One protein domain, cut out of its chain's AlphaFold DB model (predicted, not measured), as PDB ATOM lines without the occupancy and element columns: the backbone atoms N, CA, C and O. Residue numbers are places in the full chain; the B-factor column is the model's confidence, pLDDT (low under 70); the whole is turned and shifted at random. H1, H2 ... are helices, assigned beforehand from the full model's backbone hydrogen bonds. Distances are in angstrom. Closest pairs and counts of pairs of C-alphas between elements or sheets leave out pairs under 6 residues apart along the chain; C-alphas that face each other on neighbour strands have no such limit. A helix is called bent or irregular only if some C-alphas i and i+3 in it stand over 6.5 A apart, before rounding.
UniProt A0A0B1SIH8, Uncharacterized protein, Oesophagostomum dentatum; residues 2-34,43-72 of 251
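This is residues 2 to 34 and 43 to 72 of the 251 residues of an uncharacterized protein of Oesophagostomum dentatum (UniProt A0A0B1SIH8). Two short helices, H2 and H1, run side by side in opposite directions, and H3 crosses at one end of the pair, near the last residue of H2 and the first of H1. The long loop of residues 13 to 34, with no named element, folds back over H1 on a side turned away from H2. The printed part has 63 residues with three named helices, in the order H1, H2, H3 along the chain, and no named strand. Its class is all helix, though under half of the residues, 27 of 63, are in named elements. The whole is compact, with a radius of gyration of the C-alphas of 11.6 A and a rounded outline spanning 28 by 28 by 21 A.

Find C-alpha 49 at (51.770, -26.816, 21.394); from there H2, residues 49 to 58, runs 14.3 A to C-alpha 58 at (46.814, -38.859, 15.506). Further along, H3, residues 61 to 70, also covers 14.3 A and ends with C-alpha 70 at (48.514, -52.272, 11.594). Now go back to Phe 6, whose C-alpha is at (42.971, -45.115, 18.482): here H1, residues 6 to 12, begins, and it is 10.5 A long. H1 is neither bent nor irregular, but only just: C-alphas 6 and 9 are 6.1 A apart.

Start from H2 and look toward H1. The two only just touch, with 3 pairs of C-alphas within 8 A; the closest C-alphas are those of Leu 10 and Arg 55, 6.7 A apart. Their lines stand at a shallow tilt of 24 degrees, and they run opposite ways. From Ile 58 look to Gln 64: their C-alphas, 7.0 A apart, are the closest of H2 and H3, which are close but not clearly touching. These two helices run the same way at a steep tilt of 61 degrees. H3 and H1 are also close but not clearly touching, with the C-alphas of Phe 6 and Leu 67 closest at 7.6 A, and their lines are about perpendicular, at 82 degrees. In the backbones of H2 and H3 every O i to N i+4 pair is within hydrogen-bond range; in H1 1 of 3 is, beside 4 of 4 O i to N i+3 pairs.

The two C-alphas farthest apart are those of Ser 48 and Pro 72, at 31.0 A. Residues 35 to 42 are not printed, and the gap from C-alpha 34 to C-alpha 43 is 18.2 A; the link from H1 to H2 runs across this cut. The link from H2 to H3, 2 residues, is tight. The mean pLDDT of the printed part is 87.0, and you will find values under 70 at residue 2 and residues 71 to 72.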
ATOM      1  N   ALA A   2      36.401 -41.856  11.329       57.75
ATOM      2  CA  ALA A   2      37.447 -41.771  12.350       57.75
ATOM      3  C   ALA A   2      37.459 -43.061  13.182       57.75
ATOM      4  O   ALA A   2      36.403 -43.505  13.638       57.75
ATOM      5  N   ASN A   3      38.624 -43.685  13.375       78.62
ATOM      6  CA  ASN A   3      38.699 -44.902  14.173       78.62
ATOM      7  C   ASN A   3      38.877 -44.534  15.651       78.62
ATOM      8  O   ASN A   3      39.980 -44.472  16.191       78.62
ATOM      9  N   HIS A   4      37.736 -44.276  16.295       86.62
ATOM     10  CA  HIS A   4      37.618 -43.742  17.653       86.62
ATOM     11  C   HIS A   4      38.448 -44.470  18.722       86.62
ATOM     12  O   HIS A   4      38.820 -43.862  19.723       86.62
ATOM     13  N   VAL A   5      38.753 -45.756  18.518       85.38
ATOM     14  CA  VAL A   5      39.549 -46.547  19.465       85.38
ATOM     15  C   VAL A   5      41.005 -46.096  19.538       85.38
ATOM     16  O   VAL A   5      41.594 -46.156  20.607       85.38
ATOM     17  N   PHE A   6      41.594 -45.613  18.442       87.50
ATOM     18  CA  PHE A   6      42.971 -45.115  18.482       87.50
ATOM     19  C   PHE A   6      43.042 -43.741  19.129       87.50
ATOM     20  O   PHE A   6      43.986 -43.445  19.852       87.50
ATOM     21  N   ASN A   7      41.991 -42.939  18.963       91.56
ATOM     22  CA  ASN A   7      41.914 -41.588  19.507       91.56
ATOM     23  C   ASN A   7      41.847 -41.565  21.042       91.56
ATOM     24  O   ASN A   7      42.063 -40.517  21.647       91.56
ATOM     25  N   THR A   8      41.604 -42.705  21.702       90.50
ATOM     26  CA  THR A   8      41.684 -42.797  23.168       90.50
ATOM     27  C   THR A   8      43.096 -42.523  23.688       90.50
ATOM     28  O   THR A   8      43.253 -42.165  24.854       90.50
ATOM     29  N   CYS A   9      44.133 -42.631  22.843       89.50
ATOM     30  CA  CYS A   9      45.496 -42.246  23.211       89.50
ATOM     31  C   CYS A   9      45.607 -40.754  23.572       89.50
ATOM     32  O   CYS A   9      46.421 -40.402  24.420       89.50
ATOM     33  N   LEU A  10      44.736 -39.892  23.028       91.81
ATOM     34  CA  LEU A  10      44.672 -38.469  23.377       91.81
ATOM     35  C   LEU A  10      44.279 -38.260  24.844       91.81
ATOM     36  O   LEU A  10      44.667 -37.272  25.458       91.81
ATOM     37  N   MET A  11      43.491 -39.173  25.413       91.94
ATOM     38  CA  MET A  11      43.131 -39.166  26.833       91.94
ATOM     39  C   MET A  11      44.293 -39.713  27.666       91.94
ATOM     40  O   MET A  11      44.740 -39.073  28.616       91.94
ATOM     41  N   HIS A  12      44.861 -40.839  27.228       88.69
ATOM     42  CA  HIS A  12      45.972 -41.498  27.910       88.69
ATOM     43  C   HIS A  12      47.225 -40.609  28.020       88.69
ATOM     44  O   HIS A  12      47.823 -40.536  29.088       88.69
ATOM     45  N   ALA A  13      47.581 -39.870  26.963       89.44
ATOM     46  CA  ALA A  13      48.726 -38.953  26.951       89.44
ATOM     47  C   ALA A  13      48.589 -37.793  27.957       89.44
ATOM     48  O   ALA A  13      49.590 -37.249  28.414       89.44
ATOM     49  N   ARG A  14      47.353 -37.443  28.339       89.44
ATOM     50  CA  ARG A  14      47.031 -36.465  29.393       89.44
ATOM     51  C   ARG A  14      46.862 -37.109  30.769       89.44
ATOM     52  O   ARG A  14      46.445 -36.445  31.712       89.44
ATOM     53  N   ASN A  15      47.130 -38.410  30.882       86.81
ATOM     54  CA  ASN A  15      46.885 -39.210  32.078       86.81
ATOM     55  C   ASN A  15      45.407 -39.233  32.520       86.81
ATOM     56  O   ASN A  15      45.097 -39.413  33.698       86.81
ATOM     57  N   VAL A  16      44.489 -39.095  31.560       88.94
ATOM     58  CA  VAL A  16      43.044 -39.228  31.763       88.94
ATOM     59  C   VAL A  16      42.632 -40.644  31.366       88.94
ATOM     60  O   VAL A  16      42.661 -41.008  30.193       88.94
ATOM     61  N   HIS A  17      42.253 -41.457  32.354       88.19
ATOM     62  CA  HIS A  17      41.930 -42.883  32.159       88.19
ATOM     63  C   HIS A  17      40.426 -43.177  32.139       88.19
ATOM     64  O   HIS A  17      40.022 -44.281  31.776       88.19
ATOM     65  N   GLN A  18      39.609 -42.185  32.492       91.75
ATOM     66  CA  GLN A  18      38.153 -42.203  32.406       91.75
ATOM     67  C   GLN A  18      37.667 -40.824  31.951       91.75
ATOM     68  O   GLN A  18      38.140 -39.808  32.458       91.75
ATOM     69  N   TRP A  19      36.757 -40.781  30.981       93.88
ATOM     70  CA  TRP A  19      36.287 -39.540  30.361       93.88
ATOM     71  C   TRP A  19      34.848 -39.675  29.845       93.88
ATOM     72  O   TRP A  19      34.340 -40.779  29.645       93.88
ATOM     73  N   ALA A  20      34.179 -38.542  29.622       93.31
ATOM     74  CA  ALA A  20      32.873 -38.509  28.965       93.31
ATOM     75  C   ALA A  20      33.015 -38.751  27.448       93.31
ATOM     76  O   ALA A  20      34.042 -38.376  26.884       93.31
ATOM     77  N   PRO A  21      32.014 -39.338  26.763       92.44
ATOM     78  CA  PRO A  21      32.050 -39.527  25.312       92.44
ATOM     79  C   PRO A  21      32.365 -38.224  24.566       92.44
ATOM     80  O   PRO A  21      31.701 -37.212  24.785       92.44
ATOM     81  N   THR A  22      33.350 -38.251  23.665       90.94
ATOM     82  CA  THR A  22      33.695 -37.103  22.806       90.94
ATOM     83  C   THR A  22      33.539 -37.456  21.327       90.94
ATOM     84  O   THR A  22      33.557 -38.643  20.984       90.94
ATOM     85  N   PRO A  23      33.444 -36.469  20.412       90.62
ATOM     86  CA  PRO A  23      33.436 -36.738  18.973       90.62
ATOM     87  C   PRO A  23      34.649 -37.556  18.505       90.62
ATOM     88  O   PRO A  23      34.522 -38.414  17.637       90.62
ATOM     89  N   GLU A  24      35.827 -37.345  19.096       89.88
ATOM     90  CA  GLU A  24      37.045 -38.069  18.735       89.88
ATOM     91  C   GLU A  24      37.057 -39.505  19.263       89.88
ATOM     92  O   GLU A  24      37.497 -40.403  18.548       89.88
ATOM     93  N   THR A  25      36.568 -39.740  20.484       90.12
ATOM     94  CA  THR A  25      36.652 -41.042  21.180       90.12
ATOM     95  C   THR A  25      35.380 -41.886  21.073       90.12
ATOM     96  O   THR A  25      35.394 -43.082  21.376       90.12
ATOM     97  N   GLY A  26      34.284 -41.315  20.574       90.12
ATOM     98  CA  GLY A  26      33.017 -42.000  20.348       90.12
ATOM     99  C   GLY A  26      32.519 -42.713  21.606       90.12
ATOM    100  O   GLY A  26      32.401 -42.125  22.676       90.12
ATOM    101  N   ARG A  27      32.240 -44.016  21.484       89.88
ATOM    102  CA  ARG A  27      31.763 -44.858  22.597       89.88
ATOM    103  C   ARG A  27      32.835 -45.227  23.629       89.88
ATOM    104  O   ARG A  27      32.508 -45.857  24.631       89.88
ATOM    105  N   TYR A  28      34.109 -44.952  23.354       89.75
ATOM    106  CA  TYR A  28      35.197 -45.320  24.254       89.75
ATOM    107  C   TYR A  28      35.345 -44.240  25.320       89.75
ATOM    108  O   TYR A  28      35.591 -43.090  24.982       89.75
ATOM    109  N   THR A  29      35.201 -44.619  26.591       93.25
ATOM    110  CA  THR A  29      35.163 -43.702  27.751       93.25
ATOM    111  C   THR A  29      36.160 -44.060  28.855       93.25
ATOM    112  O   THR A  29      36.181 -43.423  29.907       93.25
ATOM    113  N   ARG A  30      36.973 -45.102  28.651       90.19
ATOM    114  CA  ARG A  30      38.001 -45.538  29.601       90.19
ATOM    115  C   ARG A  30      39.149 -46.273  28.919       90.19
ATOM    116  O   ARG A  30      38.959 -46.877  27.860       90.19
ATOM    117  N   CYS A  31      40.313 -46.278  29.558       85.25
ATOM    118  CA  CYS A  31      41.445 -47.111  29.160       85.25
ATOM    119  C   CYS A  31      41.170 -48.605  29.422       85.25
ATOM    120  O   CYS A  31      40.416 -48.972  30.321       85.25
ATOM    121  N   GLY A  32      41.776 -49.476  28.610       80.69
ATOM    122  CA  GLY A  32      41.584 -50.932  28.660       80.69
ATOM    123  C   GLY A  32      42.595 -51.692  29.521       80.69
ATOM    124  O   GLY A  32      42.744 -52.893  29.325       80.69
ATOM    125  N   HIS A  33      43.320 -51.014  30.414       79.69
ATOM    126  CA  HIS A  33      44.367 -51.618  31.242       79.69
ATOM    127  C   HIS A  33      44.086 -51.430  32.746       79.69
ATOM    128  O   HIS A  33      43.418 -50.463  33.123       79.69
ATOM    129  N   PRO A  34      44.611 -52.315  33.615       76.94
ATOM    130  CA  PRO A  34      44.611 -52.119  35.064       76.94
ATOM    131  C   PRO A  34      45.463 -50.916  35.492       76.94
ATOM    132  O   PRO A  34      46.230 -50.362  34.698       76.94
ATOM    133  N   THR A  43      53.325 -36.228  31.307       85.06
ATOM    134  CA  THR A  43      51.976 -36.083  30.761       85.06
ATOM    135  C   THR A  43      51.904 -34.859  29.869       85.06
ATOM    136  O   THR A  43      52.342 -33.776  30.257       85.06
ATOM    137  N   MET A  44      51.277 -34.986  28.706       89.44
ATOM    138  CA  MET A  44      51.038 -33.844  27.835       89.44
ATOM    139  C   MET A  44      49.926 -32.969  28.415       89.44
ATOM    140  O   MET A  44      48.850 -33.462  28.744       89.44
ATOM    141  N   ILE A  45      50.163 -31.662  28.503       89.25
ATOM    142  CA  ILE A  45      49.150 -30.703  28.955       89.25
ATOM    143  C   ILE A  45      48.205 -30.394  27.787       89.25
ATOM    144  O   ILE A  45      48.658 -30.075  26.683       89.25
ATOM    145  N   GLU A  46      46.895 -30.470  28.019       88.00
ATOM    146  CA  GLU A  46      45.885 -30.095  27.026       88.00
ATOM    147  C   GLU A  46      46.044 -28.632  26.590       88.00
ATOM    148  O   GLU A  46      46.325 -27.753  27.399       88.00
ATOM    149  N   GLY A  47      45.913 -28.371  25.289       88.56
ATOM    150  CA  GLY A  47      46.117 -27.035  24.717       88.56
ATOM    151  C   GLY A  47      47.584 -26.611  24.572       88.56
ATOM    152  O   GLY A  47      47.860 -25.586  23.949       88.56
ATOM    153  N   SER A  48      48.548 -27.397  25.071       92.88
ATOM    154  CA  SER A  48      49.964 -27.154  24.782       92.88
ATOM    155  C   SER A  48      50.274 -27.354  23.294       92.88
ATOM    156  O   SER A  48      49.659 -28.174  22.611       92.88
ATOM    157  N   LYS A  49      51.303 -26.662  22.785       94.81
ATOM    158  CA  LYS A  49      51.770 -26.816  21.394       94.81
ATOM    159  C   LYS A  49      52.110 -28.270  21.049       94.81
ATOM    160  O   LYS A  49      51.857 -28.709  19.929       94.81
ATOM    161  N   ALA A  50      52.687 -29.007  21.999       90.25
ATOM    162  CA  ALA A  50      53.008 -30.419  21.829       90.25
ATOM    163  C   ALA A  50      51.732 -31.264  21.701       90.25
ATOM    164  O   ALA A  50      51.632 -32.073  20.782       90.25
ATOM    165  N   PHE A  51      50.742 -31.038  22.572       92.38
ATOM    166  CA  PHE A  51      49.474 -31.765  22.531       92.38
ATOM    167  C   PHE A  51      48.698 -31.494  21.244       92.38
ATOM    168  O   PHE A  51      48.195 -32.434  20.639       92.38
ATOM    169  N   THR A  52      48.651 -30.243  20.781       93.44
ATOM    170  CA  THR A  52      47.991 -29.900  19.513       93.44
ATOM    171  C   THR A  52      48.644 -30.621  18.338       93.44
ATOM    172  O   THR A  52      47.946 -31.285  17.581       93.44
ATOM    173  N   LYS A  53      49.983 -30.603  18.240       94.44
ATOM    174  CA  LYS A  53      50.701 -31.359  17.198       94.44
ATOM    175  C   LYS A  53      50.423 -32.859  17.268       94.44
ATOM    176  O   LYS A  53      50.190 -33.484  16.242       94.44
ATOM    177  N   PHE A  54      50.443 -33.435  18.469       92.31
ATOM    178  CA  PHE A  54      50.141 -34.851  18.663       92.31
ATOM    179  C   PHE A  54      48.703 -35.184  18.255       92.31
ATOM    180  O   PHE A  54      48.475 -36.168  17.558       92.31
ATOM    181  N   ARG A  55      47.735 -34.343  18.634       92.62
ATOM    182  CA  ARG A  55      46.334 -34.476  18.227       92.62
ATOM    183  C   ARG A  55      46.189 -34.429  16.711       92.62
ATOM    184  O   ARG A  55      45.513 -35.290  16.161       92.62
ATOM    185  N   ASP A  56      46.819 -33.465  16.051       93.62
ATOM    186  CA  ASP A  56      46.735 -33.312  14.597       93.62
ATOM    187  C   ASP A  56      47.347 -34.513  13.866       93.62
ATOM    188  O   ASP A  56      46.774 -34.996  12.890       93.62
ATOM    189  N   GLU A  57      48.459 -35.051  14.376       92.69
ATOM    190  CA  GLU A  57      49.094 -36.247  13.822       92.69
ATOM    191  C   GLU A  57      48.211 -37.485  14.008       92.69
ATOM    192  O   GLU A  57      47.914 -38.183  13.043       92.69
ATOM    193  N   ILE A  58      47.707 -37.727  15.224       90.44
ATOM    194  CA  ILE A  58      46.814 -38.859  15.506       90.44
ATOM    195  C   ILE A  58      45.544 -38.776  14.663       90.44
ATOM    196  O   ILE A  58      45.091 -39.797  14.155       90.44
ATOM    197  N   LEU A  59      44.971 -37.586  14.483       91.25
ATOM    198  CA  LEU A  59      43.757 -37.388  13.689       91.25
ATOM    199  C   LEU A  59      44.021 -37.306  12.175       91.25
ATOM    200  O   LEU A  59      43.067 -37.180  11.402       91.25
ATOM    201  N   ASN A  60      45.275 -37.416  11.727       92.75
ATOM    202  CA  ASN A  60      45.625 -37.441  10.314       92.75
ATOM    203  C   ASN A  60      44.950 -38.628   9.612       92.75
ATOM    204  O   ASN A  60      45.078 -39.779  10.034       92.75
ATOM    205  N   HIS A  61      44.255 -38.361   8.504       89.19
ATOM    206  CA  HIS A  61      43.504 -39.391   7.783       89.19
ATOM    207  C   HIS A  61      44.379 -40.566   7.310       89.19
ATOM    208  O   HIS A  61      43.950 -41.711   7.431       89.19
ATOM    209  N   ARG A  62      45.606 -40.310   6.827       86.50
ATOM    210  CA  ARG A  62      46.519 -41.367   6.361       86.50
ATOM    211  C   ARG A  62      46.970 -42.241   7.519       86.50
ATOM    212  O   ARG A  62      46.898 -43.462   7.430       86.50
ATOM    213  N   LEU A  63      47.359 -41.612   8.631       86.44
ATOM    214  CA  LEU A  63      47.764 -42.348   9.824       86.44
ATOM    215  C   LEU A  63      46.603 -43.181  10.371       86.44
ATOM    216  O   LEU A  63      46.797 -44.336  10.725       86.44
ATOM    217  N   GLN A  64      45.386 -42.639  10.397       86.44
ATOM    218  CA  GLN A  64      44.194 -43.370  10.832       86.44
ATOM    219  C   GLN A  64      43.927 -44.611   9.973       86.44
ATOM    220  O   GLN A  64      43.622 -45.676  10.515       86.44
ATOM    221  N   GLU A  65      44.069 -44.509   8.650       82.88
ATOM    222  CA  GLU A  65      43.957 -45.659   7.747       82.88
ATOM    223  C   GLU A  65      45.040 -46.711   8.005       82.88
ATOM    224  O   GLU A  65      44.757 -47.911   7.984       82.88
ATOM    225  N   ASP A  66      46.271 -46.285   8.276       81.31
ATOM    226  CA  ASP A  66      47.379 -47.202   8.540       81.31
ATOM    227  C   ASP A  66      47.290 -47.844   9.926       81.31
ATOM    228  O   ASP A  66      47.525 -49.047  10.055       81.31
ATOM    229  N   LEU A  67      46.838 -47.107  10.942       80.81
ATOM    230  CA  LEU A  67      46.558 -47.640  12.276       80.81
ATOM    231  C   LEU A  67      45.501 -48.739  12.220       80.81
ATOM    232  O   LEU A  67      45.645 -49.760  12.890       80.81
ATOM    233  N   VAL A  68      44.466 -48.583  11.385       76.81
ATOM    234  CA  VAL A  68      43.478 -49.646  11.154       76.81
ATOM    235  C   VAL A  68      44.186 -50.910  10.653       76.81
ATOM    236  O   VAL A  68      44.021 -51.963  11.263       76.81
ATOM    237  N   LYS A  69      45.013 -50.812   9.604       71.75
ATOM    238  CA  LYS A  69      45.712 -51.961   8.985       71.75
ATOM    239  C   LYS A  69      46.755 -52.608   9.903       71.75
ATOM    240  O   LYS A  69      46.934 -53.826   9.886       71.75
ATOM    241  N   ALA A  70      47.475 -51.802  10.680       71.56
ATOM    242  CA  ALA A  70      48.514 -52.272  11.594       71.56
ATOM    243  C   ALA A  70      47.925 -52.928  12.849       71.56
ATOM    244  O   ALA A  70      48.564 -53.752  13.501       71.56
ATOM    245  N   SER A  71      46.692 -52.575  13.190       69.62
ATOM    246  CA  SER A  71      46.043 -53.027  14.401       69.62
ATOM    247  C   SER A  71      45.201 -54.287  14.194       69.62
ATOM    248  O   SER A  71      44.608 -54.476  13.130       69.62
ATOM    249  N   PRO A  72      44.978 -55.086  15.255       62.81
ATOM    250  CA  PRO A  72      43.907 -56.080  15.264       62.81
ATOM    251  C   PRO A  72      42.524 -55.487  14.933       62.81
ATOM    252  O   PRO A  72      41.595 -56.234  14.612       62.81
TER     253      PRO A  72